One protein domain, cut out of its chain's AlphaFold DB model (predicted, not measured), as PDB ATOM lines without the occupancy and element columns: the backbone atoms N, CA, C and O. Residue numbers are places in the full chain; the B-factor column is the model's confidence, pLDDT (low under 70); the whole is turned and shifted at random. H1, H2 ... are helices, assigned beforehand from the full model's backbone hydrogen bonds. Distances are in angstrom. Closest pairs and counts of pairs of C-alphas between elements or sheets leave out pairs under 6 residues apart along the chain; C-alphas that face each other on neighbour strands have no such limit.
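Overview. This is residues 2 to 128 of the 155 residues of an uncharacterized protein of Candidatus Verstraetearchaeota archaeon (UniProt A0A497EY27). What shape does the model have? It is a loose, open arch: long helix H6 makes the top, H7 folds back along it as the second half of a helical hairpin, at a shallow tilt of 30 degrees, and short H5 packs on residues 67 to 71 of H6 and on residues 91 to 92 of H7. One foot is the string of short helices H1 to H4, the other the looped residues 105 to 128 after H7, and the space between the feet is empty. What is it made of, and how large is it? The printed part has 127 residues with seven named helices, H1 to H7 in that order, and no named strand; its class is all helix. It is loose, with a radius of gyration of the C-alphas of 19.0 A and spans of 48 by 35 by 22 A.

Arrangement. How do the first helices stand? H1, residues 2 to 5, and H2, residues 7 to 12, are close but not clearly touching, with the closest C-alphas, Met 3 and Val 10, 6.4 A apart. H3, residues 16 to 21, is close to H2 but not clearly touching, with the closest C-alphas, Ala 12 and Val 18, 6.9 A apart, at a steep tilt of 69 degrees, only just short of about perpendicular, the same way. H4, residues 23 to 29, is about perpendicular to H3 at 81 degrees, close but not clearly touching, with the closest C-alphas, Lys 19 and Val 26, 6.6 A apart. Which helices touch? H5, residues 36 to 40, touches residues 67 to 71 alone of H6, residues 53 to 75, with C-alphas 40 and 67 closest at 6.8 A. H5 only just touches residues 91 to 92 alone of H7, residues 91 to 104, with 3 pairs of C-alphas within 8 A, the closest being Ala 40 and Leu 92 at 5.3 A. H6 and H7 touch as a hairpin, opposite ways at a shallow tilt of 30 degrees, with the closest C-alphas, Leu 53 and Arg 101, 6.6 A apart. What do the helix backbones show? Each O i to N i+4 pair is within hydrogen-bond range in H2 to H7; H1 is too short for such a pair.

Along the chain. How long are the helices? From first to last C-alpha H1 measures 5.1 A, H2 8.8 A, H3 8.6 A, H4 10.1 A, H5 6.2 A, H6 31.5 A and H7 20.3 A. H6 has a kink of 27 degrees near residue 66. Where are anchor points? C-alpha 2 opens H1 at (225.827, 179.083, 216.067), and C-alpha 104 ends H7 at (187.355, 165.473, 212.907).

Size, cuts and confidence. Which links are long? H5 to H6 and H6 to H7 are long, with 12 and 15 residues between them. What of cuts and confidence? The printed part has no cut, and residue 120 alone is under 70 in pLDDT.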
ATOM      1  N   TRP A   2     225.895 180.324 215.274       84.12
ATOM      2  CA  TRP A   2     225.827 179.083 216.067       84.12
ATOM      3  C   TRP A   2     227.054 178.165 215.932       84.12
ATOM      4  O   TRP A   2     227.484 177.599 216.926       84.12
ATOM      5  N   MET A   3     227.676 178.084 214.750       85.69
ATOM      6  CA  MET A   3     228.870 177.253 214.508       85.69
ATOM      7  C   MET A   3     230.065 177.626 215.400       85.69
ATOM      8  O   MET A   3     230.890 176.774 215.709       85.69
ATOM      9  N   LEU A   4     230.159 178.893 215.824       88.50
ATOM     10  CA  LEU A   4     231.193 179.351 216.761       88.50
ATOM     11  C   LEU A   4     230.881 178.921 218.200       88.50
ATOM     12  O   LEU A   4     231.793 178.698 218.987       88.50
ATOM     13  N   VAL A   5     229.593 178.813 218.534       91.12
ATOM     14  CA  VAL A   5     229.099 178.419 219.862       91.12
ATOM     15  C   VAL A   5     229.094 176.895 220.017       91.12
ATOM     16  O   VAL A   5     229.347 176.387 221.105       91.12
ATOM     17  N   ARG A   6     228.833 176.165 218.927       92.50
ATOM     18  CA  ARG A   6     228.747 174.699 218.855       92.50
ATOM     19  C   ARG A   6     229.651 174.139 217.741       92.50
ATOM     20  O   ARG A   6     229.157 173.622 216.736       92.50
ATOM     21  N   PRO A   7     230.987 174.248 217.871       93.19
ATOM     22  CA  PRO A   7     231.921 173.693 216.885       93.19
ATOM     23  C   PRO A   7     231.877 172.155 216.828       93.19
ATOM     24  O   PRO A   7     232.204 171.550 215.807       93.19
ATOM     25  N   ASP A   8     231.446 171.517 217.915       94.56
ATOM     26  CA  ASP A   8     231.171 170.086 217.999       94.56
ATOM     27  C   ASP A   8     230.063 169.650 217.031       94.56
ATOM     28  O   ASP A   8     230.212 168.622 216.374       94.56
ATOM     29  N   ALA A   9     229.009 170.455 216.871       93.25
ATOM     30  CA  ALA A   9     227.916 170.176 215.942       93.25
ATOM     31  C   ALA A   9     228.379 170.223 214.478       93.25
ATOM     32  O   ALA A   9     228.059 169.340 213.684       93.25
ATOM     33  N   VAL A  10     229.252 171.176 214.128       92.38
ATOM     34  CA  VAL A  10     229.887 171.211 212.797       92.38
ATOM     35  C   VAL A  10     230.692 169.934 212.542       92.38
ATOM     36  O   VAL A  10     230.613 169.352 211.462       92.38
ATOM     37  N   LYS A  11     231.445 169.468 213.546       94.81
ATOM     38  CA  LYS A  11     232.222 168.229 213.446       94.81
ATOM     39  C   LYS A  11     231.325 166.990 213.347       94.81
ATOM     40  O   LYS A  11     231.669 166.065 212.616       94.81
ATOM     41  N   ALA A  12     230.190 166.971 214.042       95.25
ATOM     42  CA  ALA A  12     229.247 165.854 214.022       95.25
ATOM     43  C   ALA A  12     228.658 165.609 212.626       95.25
ATOM     44  O   ALA A  12     228.523 164.461 212.215       95.25
ATOM     45  N   LEU A  13     228.422 166.663 211.836       94.50
ATOM     46  CA  LEU A  13     227.981 166.532 210.438       94.50
ATOM     47  C   LEU A  13     229.014 165.842 209.529       94.50
ATOM     48  O   LEU A  13     228.678 165.416 208.420       94.50
ATOM     49  N   GLU A  14     230.272 165.732 209.967       95.56
ATOM     50  CA  GLU A  14     231.312 164.992 209.254       95.56
ATOM     51  C   GLU A  14     231.410 163.519 209.656       95.56
ATOM     52  O   GLU A  14     232.012 162.744 208.902       95.56
ATOM     53  N   ASP A  15     230.801 163.129 210.780       96.88
ATOM     54  CA  ASP A  15     230.843 161.767 211.303       96.88
ATOM     55  C   ASP A  15     230.222 160.762 210.308       96.88
ATOM     56  O   ASP A  15     229.122 160.991 209.787       96.88
ATOM     57  N   PRO A  16     230.896 159.634 210.009       97.00
ATOM     58  CA  PRO A  16     230.378 158.638 209.073       97.00
ATOM     59  C   PRO A  16     229.041 158.016 209.498       97.00
ATOM     60  O   PRO A  16     228.220 157.693 208.638       97.00
ATOM     61  N   GLY A  17     228.815 157.839 210.803       96.94
ATOM     62  CA  GLY A  17     227.563 157.329 211.356       96.94
ATOM     63  C   GLY A  17     226.419 158.312 211.138       96.94
ATOM     64  O   GLY A  17     225.373 157.917 210.619       96.94
ATOM     65  N   VAL A  18     226.652 159.596 211.421       96.56
ATOM     66  CA  VAL A  18     225.680 160.676 211.179       96.56
ATOM     67  C   VAL A  18     225.354 160.796 209.692       96.56
ATOM     68  O   VAL A  18     224.183 160.757 209.317       96.56
ATOM     69  N   LYS A  19     226.362 160.842 208.814       96.31
ATOM     70  CA  LYS A  19     226.154 160.880 207.353       96.31
ATOM     71  C   LYS A  19     225.362 159.682 206.836       96.31
ATOM     72  O   LYS A  19     224.593 159.824 205.891       96.31
ATOM     73  N   LYS A  20     225.544 158.503 207.434       96.94
ATOM     74  CA  LYS A  20     224.805 157.294 207.058       96.94
ATOM     75  C   LYS A  20     223.355 157.333 207.546       96.94
ATOM     76  O   LYS A  20     222.464 156.969 206.786       96.94
ATOM     77  N   ALA A  21     223.122 157.742 208.792       96.38
ATOM     78  CA  ALA A  21     221.795 157.740 209.408       96.38
ATOM     79  C   ALA A  21     220.914 158.913 208.944       96.38
ATOM     80  O   ALA A  21     219.713 158.747 208.749       96.38
ATOM     81  N   LEU A  22     221.517 160.085 208.738       95.88
ATOM     82  CA  LEU A  22     220.848 161.362 208.486       95.88
ATOM     83  C   LEU A  22     221.314 162.007 207.169       95.88
ATOM     84  O   LEU A  22     221.393 163.228 207.063       95.88
ATOM     85  N   SER A  23     221.610 161.197 206.149       96.06
ATOM     86  CA  SER A  23     222.220 161.639 204.880       96.06
ATOM     87  C   SER A  23     221.552 162.875 204.271       96.06
ATOM     88  O   SER A  23     222.201 163.903 204.082       96.06
ATOM     89  N   ARG A  24     220.232 162.822 204.041       95.88
ATOM     90  CA  ARG A  24     219.495 163.955 203.468       95.88
ATOM     91  C   ARG A  24     219.506 165.174 204.385       95.88
ATOM     92  O   ARG A  24     219.584 166.285 203.883       95.88
ATOM     93  N   TYR A  25     219.407 164.989 205.701       95.06
ATOM     94  CA  TYR A  25     219.448 166.113 206.639       95.06
ATOM     95  C   TYR A  25     220.792 166.843 206.540       95.06
ATOM     96  O   TYR A  25     220.806 168.058 206.355       95.06
ATOM     97  N   VAL A  26     221.907 166.105 206.541       95.50
ATOM     98  CA  VAL A  26     223.251 166.677 206.355       95.50
ATOM     99  C   VAL A  26     223.363 167.403 205.010       95.50
ATOM    100  O   VAL A  26     223.865 168.525 204.961       95.50
ATOM    101  N   ASP A  27     222.858 166.805 203.928       96.56
ATOM    102  CA  ASP A  27     222.863 167.427 202.597       96.56
ATOM    103  C   ASP A  27     222.018 168.708 202.540       96.56
ATOM    104  O   ASP A  27     222.395 169.662 201.863       96.56
ATOM    105  N   VAL A  28     220.895 168.766 203.260       96.06
ATOM    106  CA  VAL A  28     220.063 169.975 203.366       96.06
ATOM    107  C   VAL A  28     220.787 171.064 204.153       96.06
ATOM    108  O   VAL A  28     220.840 172.204 203.699       96.06
ATOM    109  N   VAL A  29     221.402 170.725 205.292       92.00
ATOM    110  CA  VAL A  29     222.186 171.679 206.100       92.00
ATOM    111  C   VAL A  29     223.358 172.257 205.299       92.00
ATOM    112  O   VAL A  29     223.667 173.441 205.420       92.00
ATOM    113  N   LYS A  30     223.984 171.445 204.440       92.75
ATOM    114  CA  LYS A  30     225.068 171.863 203.533       92.75
ATOM    115  C   LYS A  30     224.584 172.516 202.237       92.75
ATOM    116  O   LYS A  30     225.407 172.862 201.395       92.75
ATOM    117  N   ASN A  31     223.274 172.709 202.080       94.50
ATOM    118  CA  ASN A  31     222.661 173.307 200.896       94.50
ATOM    119  C   ASN A  31     222.951 172.537 199.588       94.50
ATOM    120  O   ASN A  31     222.998 173.119 198.508       94.50
ATOM    121  N   HIS A  32     223.163 171.223 199.686       95.81
ATOM    122  CA  HIS A  32     223.327 170.318 198.546       95.81
ATOM    123  C   HIS A  32     221.989 169.753 198.055       95.81
ATOM    124  O   HIS A  32     221.868 169.385 196.891       95.81
ATOM    125  N   LYS A  33     220.989 169.655 198.940       97.56
ATOM    126  CA  LYS A  33     219.649 169.140 198.629       97.56
ATOM    127  C   LYS A  33     218.566 170.015 199.240       97.56
ATOM    128  O   LYS A  33     218.786 170.706 200.230       97.56
ATOM    129  N   TYR A  34     217.361 169.927 198.690       97.81
ATOM    130  CA  TYR A  34     216.199 170.632 199.225       97.81
ATOM    131  C   TYR A  34     215.530 169.873 200.375       97.81
ATOM    132  O   TYR A  34     215.473 168.641 200.396       97.81
ATOM    133  N   ALA A  35     214.941 170.596 201.327       97.00
ATOM    134  CA  ALA A  35     214.056 169.982 202.312       97.00
ATOM    135  C   ALA A  35     212.822 169.369 201.619       97.00
ATOM    136  O   ALA A  35     212.274 169.942 200.679       97.00
ATOM    137  N   LYS A  36     212.354 168.209 202.096       97.19
ATOM    138  CA  LYS A  36     211.279 167.442 201.434       97.19
ATOM    139  C   LYS A  36     209.964 168.213 201.295       97.19
ATOM    140  O   LYS A  36     209.283 168.097 200.283       97.19
ATOM    141  N   PHE A  37     209.620 169.034 202.288       97.19
ATOM    142  CA  PHE A  37     208.397 169.840 202.243       97.19
ATOM    143  C   PHE A  37     208.439 170.912 201.143       97.19
ATOM    144  O   PHE A  37     207.393 171.244 200.595       97.19
ATOM    145  N   LEU A  38     209.629 171.412 200.778       97.75
ATOM    146  CA  LEU A  38     209.777 172.350 199.666       97.75
ATOM    147  C   LEU A  38     209.450 171.671 198.340       97.75
ATOM    148  O   LEU A  38     208.772 172.279 197.526       97.75
ATOM    149  N   ILE A  39     209.878 170.418 198.149       98.12
ATOM    150  CA  ILE A  39     209.552 169.615 196.960       98.12
ATOM    151  C   ILE A  39     208.057 169.280 196.944       98.12
ATOM    152  O   ILE A  39     207.377 169.548 195.963       98.12
ATOM    153  N   ALA A  40     207.512 168.776 198.057       98.25
ATOM    154  CA  ALA A  40     206.091 168.439 198.160       98.25
ATOM    155  C   ALA A  40     205.168 169.654 197.936       98.25
ATOM    156  O   ALA A  40     204.051 169.493 197.455       98.25
ATOM    157  N   GLY A  41     205.628 170.866 198.259       98.25
ATOM    158  CA  GLY A  41     204.900 172.106 197.983       98.25
ATOM    159  C   GLY A  41     204.820 172.484 196.499       98.25
ATOM    160  O   GLY A  41     204.013 173.337 196.147       98.25
ATOM    161  N   ARG A  42     205.627 171.862 195.630       97.94
ATOM    162  CA  ARG A  42     205.656 172.123 194.178       97.94
ATOM    163  C   ARG A  42     204.819 171.162 193.349       97.94
ATOM    164  O   ARG A  42     204.523 171.464 192.200       97.94
ATOM    165  N   ILE A  43     204.462 170.019 193.920       98.00
ATOM    166  CA  ILE A  43     203.682 168.987 193.240       98.00
ATOM    167  C   ILE A  43     202.222 169.393 193.321       98.00
ATOM    168  O   ILE A  43     201.679 169.458 194.424       98.00
ATOM    169  N   GLU A  44     201.618 169.702 192.180       98.00
ATOM    170  CA  GLU A  44     200.208 170.073 192.098       98.00
ATOM    171  C   GLU A  44     199.324 168.907 192.544       98.00
ATOM    172  O   GLU A  44     199.581 167.746 192.239       98.00
ATOM    173  N   ALA A  45     198.287 169.221 193.311       97.56
ATOM    174  CA  ALA A  45     197.336 168.236 193.789       97.56
ATOM    175  C   ALA A  45     195.924 168.705 193.463       97.56
ATOM    176  O   ALA A  45     195.418 169.643 194.079       97.56
ATOM    177  N   ASP A  46     195.282 168.031 192.515       95.50
ATOM    178  CA  ASP A  46     193.876 168.263 192.216       95.50
ATOM    179  C   ASP A  46     193.010 167.408 193.145       95.50
ATOM    180  O   ASP A  46     192.934 166.185 193.016       95.50
ATOM    181  N   TYR A  47     192.419 168.055 194.145       96.50
ATOM    182  CA  TYR A  47     191.497 167.430 195.083       96.50
ATOM    183  C   TYR A  47     190.315 168.353 195.360       96.50
ATOM    184  O   TYR A  47     190.464 169.576 195.490       96.50
ATOM    185  N   ASP A  48     189.143 167.745 195.503       96.12
ATOM    186  CA  ASP A  48     187.984 168.397 196.095       96.12
ATOM    187  C   ASP A  48     188.179 168.463 197.617       96.12
ATOM    188  O   ASP A  48     188.613 167.495 198.245       96.12
ATOM    189  N   GLU A  49     187.901 169.621 198.208       94.38
ATOM    190  CA  GLU A  49     187.986 169.790 199.657       94.38
ATOM    191  C   GLU A  49     186.908 168.964 200.356       94.38
ATOM    192  O   GLU A  49     187.173 168.417 201.423       94.38
ATOM    193  N   ASP A  50     185.748 168.772 199.727       95.56
ATOM    194  CA  ASP A  50     184.634 167.996 200.278       95.56
ATOM    195  C   ASP A  50     184.757 166.482 200.026       95.56
ATOM    196  O   ASP A  50     183.905 165.704 200.464       95.56
ATOM    197  N   ALA A  51     185.833 166.038 199.363       96.69
ATOM    198  CA  ALA A  51     186.092 164.623 199.129       96.69
ATOM    199  C   ALA A  51     186.219 163.831 200.440       96.69
ATOM    200  O   ALA A  51     186.663 164.322 201.488       96.69
ATOM    201  N   SER A  52     185.878 162.545 200.370       97.19
ATOM    202  CA  SER A  52     186.039 161.639 201.500       97.19
ATOM    203  C   SER A  52     187.517 161.433 201.844       97.19
ATOM    204  O   SER A  52     188.401 161.464 200.987       97.19
ATOM    205  N   LEU A  53     187.803 161.118 203.113       97.38
ATOM    206  CA  LEU A  53     189.168 160.819 203.562       97.38
ATOM    207  C   LEU A  53     189.823 159.697 202.732       97.38
ATOM    208  O   LEU A  53     191.023 159.739 202.481       97.38
ATOM    209  N   GLN A  54     189.044 158.706 202.286       98.00
ATOM    210  CA  GLN A  54     189.540 157.615 201.447       98.00
ATOM    211  C   GLN A  54     190.008 158.112 200.072       98.00
ATOM    212  O   GLN A  54     191.082 157.712 199.624       98.00
ATOM    213  N   GLU A  55     189.235 158.982 199.421       98.12
ATOM    214  CA  GLU A  55     189.593 159.573 198.124       98.12
ATOM    215  C   GLU A  55     190.836 160.460 198.248       98.12
ATOM    216  O   GLU A  55     191.770 160.323 197.456       98.12
ATOM    217  N   LEU A  56     190.915 161.286 199.298       98.44
ATOM    218  CA  LEU A  56     192.098 162.106 199.575       98.44
ATOM    219  C   LEU A  56     193.364 161.247 199.733       98.44
ATOM    220  O   LEU A  56     194.406 161.579 199.169       98.44
ATOM    221  N   TRP A  57     193.280 160.110 200.437       98.38
ATOM    222  CA  TRP A  57     194.399 159.165 200.552       98.38
ATOM    223  C   TRP A  57     194.772 158.501 199.222       98.38
ATOM    224  O   TRP A  57     195.950 158.249 198.975       98.38
ATOM    225  N   GLN A  58     193.804 158.219 198.346       98.38
ATOM    226  CA  GLN A  58     194.088 157.673 197.015       98.38
ATOM    227  C   GLN A  58     194.859 158.670 196.146       98.38
ATOM    228  O   GLN A  58     195.823 158.278 195.490       98.38
ATOM    229  N   ILE A  59     194.464 159.947 196.165       98.38
ATOM    230  CA  ILE A  59     195.187 161.027 195.476       98.38
ATOM    231  C   ILE A  59     196.588 161.166 196.082       98.38
ATOM    232  O   ILE A  59     197.584 161.168 195.362       98.38
ATOM    233  N   HIS A  60     196.673 161.199 197.415       98.56
ATOM    234  CA  HIS A  60     197.931 161.311 198.152       98.56
ATOM    235  C   HIS A  60     198.933 160.210 197.782       98.56
ATOM    236  O   HIS A  60     200.091 160.523 197.520       98.56
ATOM    237  N   ASN A  61     198.499 158.948 197.710       98.44
ATOM    238  CA  ASN A  61     199.380 157.829 197.370       98.44
ATOM    239  C   ASN A  61     199.966 157.961 195.956       98.44
ATOM    240  O   ASN A  61     201.167 157.774 195.791       98.44
ATOM    241  N   LYS A  62     199.151 158.356 194.968       98.25
ATOM    242  CA  LYS A  62     199.618 158.587 193.588       98.25
ATOM    243  C   LYS A  62     200.652 159.712 193.524       98.25
ATOM    244  O   LYS A  62     201.720 159.545 192.950       98.25
ATOM    245  N   LEU A  63     200.372 160.837 194.181       98.38
ATOM    246  CA  LEU A  63     201.289 161.980 194.208       98.38
ATOM    247  C   LEU A  63     202.578 161.694 194.991       98.38
ATOM    248  O   LEU A  63     203.597 162.336 194.764       98.38
ATOM    249  N   VAL A  64     202.561 160.745 195.934       98.38
ATOM    250  CA  VAL A  64     203.784 160.290 196.610       98.38
ATOM    251  C   VAL A  64     204.674 159.469 195.682       98.38
ATOM    252  O   VAL A  64     205.894 159.562 195.803       98.38
ATOM    253  N   GLU A  65     204.107 158.693 194.758       98.06
ATOM    254  CA  GLU A  65     204.894 158.007 193.727       98.06
ATOM    255  C   GLU A  65     205.602 159.038 192.840       98.06
ATOM    256  O   GLU A  65     206.830 159.013 192.750       98.06
ATOM    257  N   GLU A  66     204.855 160.019 192.321       97.50
ATOM    258  CA  GLU A  66     205.391 161.149 191.548       97.50
ATOM    259  C   GLU A  66     206.451 161.941 192.335       97.50
ATOM    260  O   GLU A  66     207.517 162.274 191.815       97.50
ATOM    261  N   TYR A  67     206.219 162.171 193.631       98.31
ATOM    262  CA  TYR A  67     207.176 162.840 194.512       98.31
ATOM    263  C   TYR A  67     208.551 162.169 194.508       98.31
ATOM    264  O   TYR A  67     209.566 162.866 194.503       98.31
ATOM    265  N   TYR A  68     208.619 160.835 194.523       98.25
ATOM    266  CA  TYR A  68     209.904 160.133 194.515       98.25
ATOM    267  C   TYR A  68     210.615 160.210 193.160       98.25
ATOM    268  O   TYR A  68     211.839 160.073 193.105       98.25
ATOM    269  N   GLU A  69     209.887 160.412 192.065       97.94
ATOM    270  CA  GLU A  69     210.480 160.671 190.750       97.94
ATOM    271  C   GLU A  69     211.089 162.072 190.722       97.94
ATOM    272  O   GLU A  69     212.296 162.206 190.521       97.94
ATOM    273  N   ILE A  70     210.305 163.083 191.101       97.81
ATOM    274  CA  ILE A  70     210.747 164.481 191.170       97.81
ATOM    275  C   ILE A  70     211.911 164.656 192.159       97.81
ATOM    276  O   ILE A  70     212.882 165.347 191.856       97.81
ATOM    277  N   GLU A  71     211.871 164.015 193.335       98.00
ATOM    278  CA  GLU A  71     212.979 164.056 194.302       98.00
ATOM    279  C   GLU A  71     214.280 163.526 193.681       98.00
ATOM    280  O   GLU A  71     215.338 164.113 193.906       98.00
ATOM    281  N   ARG A  72     214.217 162.458 192.873       97.88
ATOM    282  CA  ARG A  72     215.393 161.898 192.186       97.88
ATOM    283  C   ARG A  72     215.897 162.803 191.064       97.88
ATOM    284  O   ARG A  72     217.109 162.960 190.920       97.88
ATOM    285  N   GLU A  73     215.005 163.396 190.279       98.06
ATOM    286  CA  GLU A  73     215.377 164.328 189.206       98.06
ATOM    287  C   GLU A  73     216.027 165.600 189.761       98.06
ATOM    288  O   GLU A  73     217.060 166.041 189.257       98.06
ATOM    289  N   ILE A  74     215.490 166.138 190.861       97.94
ATOM    290  CA  ILE A  74     216.073 167.290 191.559       97.94
ATOM    291  C   ILE A  74     217.422 166.926 192.178       97.94
ATOM    292  O   ILE A  74     218.406 167.637 191.972       97.94
ATOM    293  N   ASP A  75     217.498 165.812 192.912       97.25
ATOM    294  CA  ASP A  75     218.735 165.384 193.571       97.25
ATOM    295  C   ASP A  75     219.846 165.027 192.551       97.25
ATOM    296  O   ASP A  75     221.026 165.077 192.898       97.25
ATOM    297  N   SER A  76     219.493 164.670 191.307       97.12
ATOM    298  CA  SER A  76     220.446 164.410 190.209       97.12
ATOM    299  C   SER A  76     220.760 165.638 189.346       97.12
ATOM    300  O   SER A  76     221.624 165.558 188.472       97.12
ATOM    301  N   GLY A  77     220.095 166.772 189.590       96.19
ATOM    302  CA  GLY A  77     220.276 168.015 188.839       96.19
ATOM    303  C   GLY A  77     219.614 168.034 187.457       96.19
ATOM    304  O   GLY A  77     219.878 168.948 186.681       96.19
ATOM    305  N   GLN A  78     218.770 167.049 187.135       97.06
ATOM    306  CA  GLN A  78     218.000 167.009 185.883       97.06
ATOM    307  C   GLN A  78     216.856 168.031 185.875       97.06
ATOM    308  O   GLN A  78     216.458 168.500 184.813       97.06
ATOM    309  N   LEU A  79     216.363 168.390 187.060       96.12
ATOM    310  CA  LEU A  79     215.276 169.335 187.271       96.12
ATOM    311  C   LEU A  79     215.659 170.327 188.374       96.12
ATOM    312  O   LEU A  79     216.144 169.929 189.432       96.12
ATOM    313  N   SER A  80     215.410 171.620 188.168       95.94
ATOM    314  CA  SER A  80     215.538 172.601 189.246       95.94
ATOM    315  C   SER A  80     214.203 172.801 189.956       95.94
ATOM    316  O   SER A  80     213.163 172.977 189.324       95.94
ATOM    317  N   LEU A  81     214.232 172.887 191.290       95.50
ATOM    318  CA  LEU A  81     213.054 173.246 192.088       95.50
ATOM    319  C   LEU A  81     212.471 174.614 191.678       95.50
ATOM    320  O   LEU A  81     211.271 174.842 191.824       95.50
ATOM    321  N   SER A  82     213.313 175.535 191.189       94.56
ATOM    322  CA  SER A  82     212.879 176.855 190.707       94.56
ATOM    323  C   SER A  82     211.972 176.786 189.485       94.56
ATOM    324  O   SER A  82     211.172 177.698 189.293       94.56
ATOM    325  N   ASP A  83     212.107 175.728 188.689       95.06
ATOM    326  CA  ASP A  83     211.424 175.577 187.405       95.06
ATOM    327  C   ASP A  83     210.037 174.949 187.588       95.06
ATOM    328  O   ASP A  83     209.183 175.032 186.706       95.06
ATOM    329  N   LEU A  84     209.787 174.360 188.761       95.50
ATOM    330  CA  LEU A  84     208.490 173.822 189.134       95.50
ATOM    331  C   LEU A  84     207.499 174.927 189.543       95.50
ATOM    332  O   LEU A  84     207.882 175.913 190.192       95.50
ATOM    333  N   PRO A  85     206.198 174.744 189.244       94.44
ATOM    334  CA  PRO A  85     205.160 175.707 189.593       94.44
ATOM    335  C   PRO A  85     205.030 175.902 191.112       94.44
ATOM    336  O   PRO A  85     205.515 175.113 191.919       94.44
ATOM    337  N   GLN A  86     204.349 176.975 191.512       95.12
ATOM    338  CA  GLN A  86     203.910 177.212 192.894       95.12
ATOM    339  C   GLN A  86     202.386 177.053 192.968       95.12
ATOM    340  O   GLN A  86     201.666 178.058 192.950       95.12
ATOM    341  N   PRO A  87     201.864 175.817 192.965       96.94
ATOM    342  CA  PRO A  87     200.428 175.600 192.952       96.94
ATOM    343  C   PRO A  87     199.805 175.986 194.300       96.94
ATOM    344  O   PRO A  87     200.402 175.816 195.363       96.94
ATOM    345  N   LYS A  88     198.563 176.487 194.267       95.69
ATOM    346  CA  LYS A  88     197.793 176.760 195.495       95.69
ATOM    347  C   LYS A  88     197.400 175.469 196.214       95.69
ATOM    348  O   LYS A  88     197.422 175.432 197.440       95.69
ATOM    349  N   LYS A  89     197.038 174.435 195.449       97.88
ATOM    350  CA  LYS A  89     196.783 173.082 195.943       97.88
ATOM    351  C   LYS A  89     197.969 172.200 195.571       97.88
ATOM    352  O   LYS A  89     198.234 171.978 194.394       97.88
ATOM    353  N   SER A  90     198.704 171.740 196.573       98.38
ATOM    354  CA  SER A  90     199.889 170.900 196.416       98.38
ATOM    355  C   SER A  90     199.788 169.617 197.232       98.38
ATOM    356  O   SER A  90     198.921 169.480 198.100       98.38
ATOM    357  N   LEU A  91     200.718 168.683 197.026       98.56
ATOM    358  CA  LEU A  91     200.848 167.504 197.884       98.56
ATOM    359  C   LEU A  91     200.996 167.894 199.369       98.56
ATOM    360  O   LEU A  91     200.492 167.195 200.251       98.56
ATOM    361  N   LEU A  92     201.657 169.018 199.664       98.31
ATOM    362  CA  LEU A  92     201.785 169.529 201.030       98.31
ATOM    363  C   LEU A  92     200.445 170.029 201.601       98.31
ATOM    364  O   LEU A  92     200.125 169.730 202.756       98.31
ATOM    365  N   THR A  93     199.636 170.748 200.816       98.25
ATOM    366  CA  THR A  93     198.315 171.214 201.281       98.25
ATOM    367  C   THR A  93     197.313 170.065 201.374       98.25
ATOM    368  O   THR A  93     196.545 170.021 202.331       98.25
ATOM    369  N   LEU A  94     197.384 169.076 200.476       98.62
ATOM    370  CA  LEU A  94     196.600 167.840 200.564       98.62
ATOM    371  C   LEU A  94     196.883 167.091 201.873       98.62
ATOM    372  O   LEU A  94     195.961 166.671 202.566       98.62
ATOM    373  N   LYS A  95     198.162 166.957 202.252       98.25
ATOM    374  CA  LYS A  95     198.554 166.358 203.539       98.25
ATOM    375  C   LYS A  95     197.998 167.131 204.734       98.25
ATOM    376  O   LYS A  95     197.631 166.507 205.727       98.25
ATOM    377  N   SER A  96     197.933 168.458 204.633       96.94
ATOM    378  CA  SER A  96     197.354 169.311 205.677       96.94
ATOM    379  C   SER A  96     195.846 169.065 205.807       96.94
ATOM    380  O   SER A  96     195.386 168.756 206.901       96.94
ATOM    381  N   LEU A  97     195.110 169.040 204.687       97.69
ATOM    382  CA  LEU A  97     193.677 168.718 204.660       97.69
ATOM    383  C   LEU A  97     193.379 167.313 205.210       97.69
ATOM    384  O   LEU A  97     192.449 167.132 205.994       97.69
ATOM    385  N   ILE A  98     194.175 166.304 204.836       98.00
ATOM    386  CA  ILE A  98     194.073 164.956 205.419       98.00
ATOM    387  C   ILE A  98     194.275 165.021 206.938       98.00
ATOM    388  O   ILE A  98     193.536 164.375 207.677       98.00
ATOM    389  N   GLY A  99     195.251 165.805 207.409       96.06
ATOM    390  CA  GLY A  99     195.465 166.077 208.830       96.06
ATOM    391  C   GLY A  99     194.205 166.610 209.511       96.06
ATOM    392  O   GLY A  99     193.772 166.030 210.507       96.06
ATOM    393  N   ASP A 100     193.564 167.625 208.934       94.88
ATOM    394  CA  ASP A 100     192.322 168.203 209.460       94.88
ATOM    395  C   ASP A 100     191.189 167.168 209.513       94.88
ATOM    396  O   ASP A 100     190.560 166.977 210.558       94.88
ATOM    397  N   ARG A 101     190.993 166.386 208.444       95.75
ATOM    398  CA  ARG A 101     190.005 165.289 208.412       95.75
ATOM    399  C   ARG A 101     190.276 164.234 209.486       95.75
ATOM    400  O   ARG A 101     189.345 163.703 210.093       95.75
ATOM    401  N   LEU A 102     191.543 163.941 209.780       95.50
ATOM    402  CA  LEU A 102     191.897 163.042 210.879       95.50
ATOM    403  C   LEU A 102     191.549 163.638 212.247       95.50
ATOM    404  O   LEU A 102     191.258 162.864 213.156       95.50
ATOM    405  N   LEU A 103     191.544 164.964 212.425       93.81
ATOM    406  CA  LEU A 103     191.154 165.628 213.677       93.81
ATOM    407  C   LEU A 103     189.629 165.674 213.890       93.81
ATOM    408  O   LEU A 103     189.183 165.724 215.041       93.81
ATOM    409  N   GLU A 104     188.824 165.594 212.827       94.12
ATOM    410  CA  GLU A 104     187.355 165.473 212.907       94.12
ATOM    411  C   GLU A 104     186.897 164.143 213.522       94.12
ATOM    412  O   GLU A 104     185.839 164.070 214.147       94.12
ATOM    413  N   ALA A 105     187.706 163.094 213.399       94.31
ATOM    414  CA  ALA A 105     187.513 161.825 214.084       94.31
ATOM    415  C   ALA A 105     188.860 161.332 214.622       94.31
ATOM    416  O   ALA A 105     189.394 160.326 214.165       94.31
ATOM    417  N   CYS A 106     189.402 162.043 215.618       93.56
ATOM    418  CA  CYS A 106     190.793 161.918 216.061       93.56
ATOM    419  C   CYS A 106     191.287 160.475 216.288       93.56
ATOM    420  O   CYS A 106     190.882 159.790 217.240       93.56
ATOM    421  N   VAL A 107     192.253 160.074 215.451       94.19
ATOM    422  CA  VAL A 107     192.977 158.788 215.504       94.19
ATOM    423  C   VAL A 107     194.499 158.929 215.661       94.19
ATOM    424  O   VAL A 107     195.210 157.939 215.552       94.19
ATOM    425  N   LEU A 108     195.008 160.131 215.956       92.00
ATOM    426  CA  LEU A 108     196.456 160.408 215.986       92.00
ATOM    427  C   LEU A 108     197.230 159.723 217.126       92.00
ATOM    428  O   LEU A 108     198.446 159.604 217.052       92.00
ATOM    429  N   CYS A 109     196.547 159.289 218.187       91.75
ATOM    430  CA  CYS A 109     197.154 158.508 219.267       91.75
ATOM    431  C   CYS A 109     196.501 157.127 219.355       91.75
ATOM    432  O   CYS A 109     195.360 156.948 218.921       91.75
ATOM    433  N   GLU A 110     197.170 156.181 220.015       94.50
ATOM    434  CA  GLU A 110     196.704 154.792 220.170       94.50
ATOM    435  C   GLU A 110     195.298 154.660 220.768       94.50
ATOM    436  O   GLU A 110     194.583 153.700 220.493       94.50
ATOM    437  N   ARG A 111     194.841 155.652 221.545       93.81
ATOM    438  CA  ARG A 111     193.485 155.646 222.117       93.81
ATOM    439  C   ARG A 111     192.386 155.798 221.073       93.81
ATOM    440  O   ARG A 111     191.251 155.449 221.374       93.81
ATOM    441  N   ARG A 112     192.693 156.379 219.905       93.56
ATOM    442  CA  ARG A 112     191.755 156.599 218.791       93.56
ATOM    443  C   ARG A 112     190.381 157.072 219.267       93.56
ATOM    444  O   ARG A 112     189.365 156.433 219.014       93.56
ATOM    445  N   CYS A 113     190.360 158.174 220.017       93.50
ATOM    446  CA  CYS A 113     189.163 158.627 220.727       93.50
ATOM    447  C   CYS A 113     188.002 159.065 219.817       93.50
ATOM    448  O   CYS A 113     186.897 159.233 220.324       93.50
ATOM    449  N   LYS A 114     188.236 159.257 218.507       94.19
ATOM    450  CA  LYS A 114     187.226 159.616 217.490       94.19
ATOM    451  C   LYS A 114     186.424 160.888 217.798       94.19
ATOM    452  O   LYS A 114     185.370 161.110 217.213       94.19
ATOM    453  N   VAL A 115     186.902 161.728 218.714       94.75
ATOM    454  CA  VAL A 115     186.290 163.036 218.956       94.75
ATOM    455  C   VAL A 115     186.592 163.952 217.778       94.75
ATOM    456  O   VAL A 115     187.688 163.896 217.217       94.75
ATOM    457  N   ASN A 116     185.639 164.822 217.460       94.62
ATOM    458  CA  ASN A 116     185.873 165.937 216.559       94.62
ATOM    459  C   ASN A 116     186.500 167.090 217.348       94.62
ATOM    460  O   ASN A 116     185.820 167.702 218.184       94.62
ATOM    461  N   ARG A 117     187.779 167.382 217.084       92.00
ATOM    462  CA  ARG A 117     188.519 168.424 217.813       92.00
ATOM    463  C   ARG A 117     188.057 169.848 217.496       92.00
ATOM    464  O   ARG A 117     188.158 170.701 218.368       92.00
ATOM    465  N   PHE A 118     187.477 170.089 216.324       91.94
ATOM    466  CA  PHE A 118     186.916 171.394 215.953       91.94
ATOM    467  C   PHE A 118     185.586 171.688 216.667       91.94
ATOM    468  O   PHE A 118     185.182 172.837 216.807       91.94
ATOM    469  N   SER A 119     184.913 170.656 217.188       88.38
ATOM    470  CA  SER A 119     183.620 170.765 217.883       88.38
ATOM    471  C   SER A 119     183.713 171.012 219.401       88.38
ATOM    472  O   SER A 119     182.801 170.630 220.132       88.38
ATOM    473  N   SER A 120     184.798 171.621 219.903       68.19
ATOM    474  CA  SER A 120     185.076 171.894 221.339       68.19
ATOM    475  C   SER A 120     185.330 170.667 222.241       68.19
ATOM    476  O   SER A 120     185.230 170.744 223.467       68.19
ATOM    477  N   ARG A 121     185.695 169.513 221.659       73.00
ATOM    478  CA  ARG A 121     185.999 168.276 222.404       73.00
ATOM    479  C   ARG A 121     187.458 167.860 222.225       73.00
ATOM    480  O   ARG A 121     187.824 167.292 221.203       73.00
ATOM    481  N   ASN A 122     188.268 168.024 223.269       79.81
ATOM    482  CA  ASN A 122     189.708 167.727 223.207       79.81
ATOM    483  C   ASN A 122     190.064 166.242 223.441       79.81
ATOM    484  O   ASN A 122     191.236 165.846 223.435       79.81
ATOM    485  N   GLY A 123     189.051 165.397 223.658       88.19
ATOM    486  CA  GLY A 123     189.235 163.976 223.940       88.19
ATOM    487  C   GLY A 123     190.055 163.735 225.208       88.19
ATOM    488  O   GLY A 123     190.163 164.591 226.083       88.19
ATOM    489  N   TYR A 124     190.644 162.543 225.313       88.94
ATOM    490  CA  TYR A 124     191.358 162.136 226.525       88.94
ATOM    491  C   TYR A 124     192.676 162.895 226.732       88.94
ATOM    492  O   TYR A 124     192.987 163.286 227.851       88.94
ATOM    493  N   CYS A 125     193.451 163.115 225.662       90.31
ATOM    494  CA  CYS A 125     194.750 163.792 225.760       90.31
ATOM    495  C   CYS A 125     194.637 165.304 225.975       90.31
ATOM    496  O   CYS A 125     195.653 165.950 226.192       90.31
ATOM    497  N   ARG A 126     193.424 165.866 225.882       89.50
ATOM    498  CA  ARG A 126     193.126 167.295 226.041       89.50
ATOM    499  C   ARG A 126     193.822 168.249 225.060       89.50
ATOM    500  O   ARG A 126     193.577 169.447 225.157       89.50
ATOM    501  N   ALA A 127     194.568 167.735 224.081       88.56
ATOM    502  CA  ALA A 127     195.141 168.541 223.005       88.56
ATOM    503  C   ALA A 127     194.029 169.266 222.206       88.56
ATOM    504  O   ALA A 127     193.009 168.637 221.896       88.56
ATOM    505  N   PRO A 128     194.171 170.554 221.868       87.56
ATOM    506  CA  PRO A 128     193.206 171.239 221.010       87.56
ATOM    507  C   PRO A 128     193.351 170.799 219.541       87.56
ATOM    508  O   PRO A 128     194.198 169.961 219.217       87.56
TER     509      PRO A 128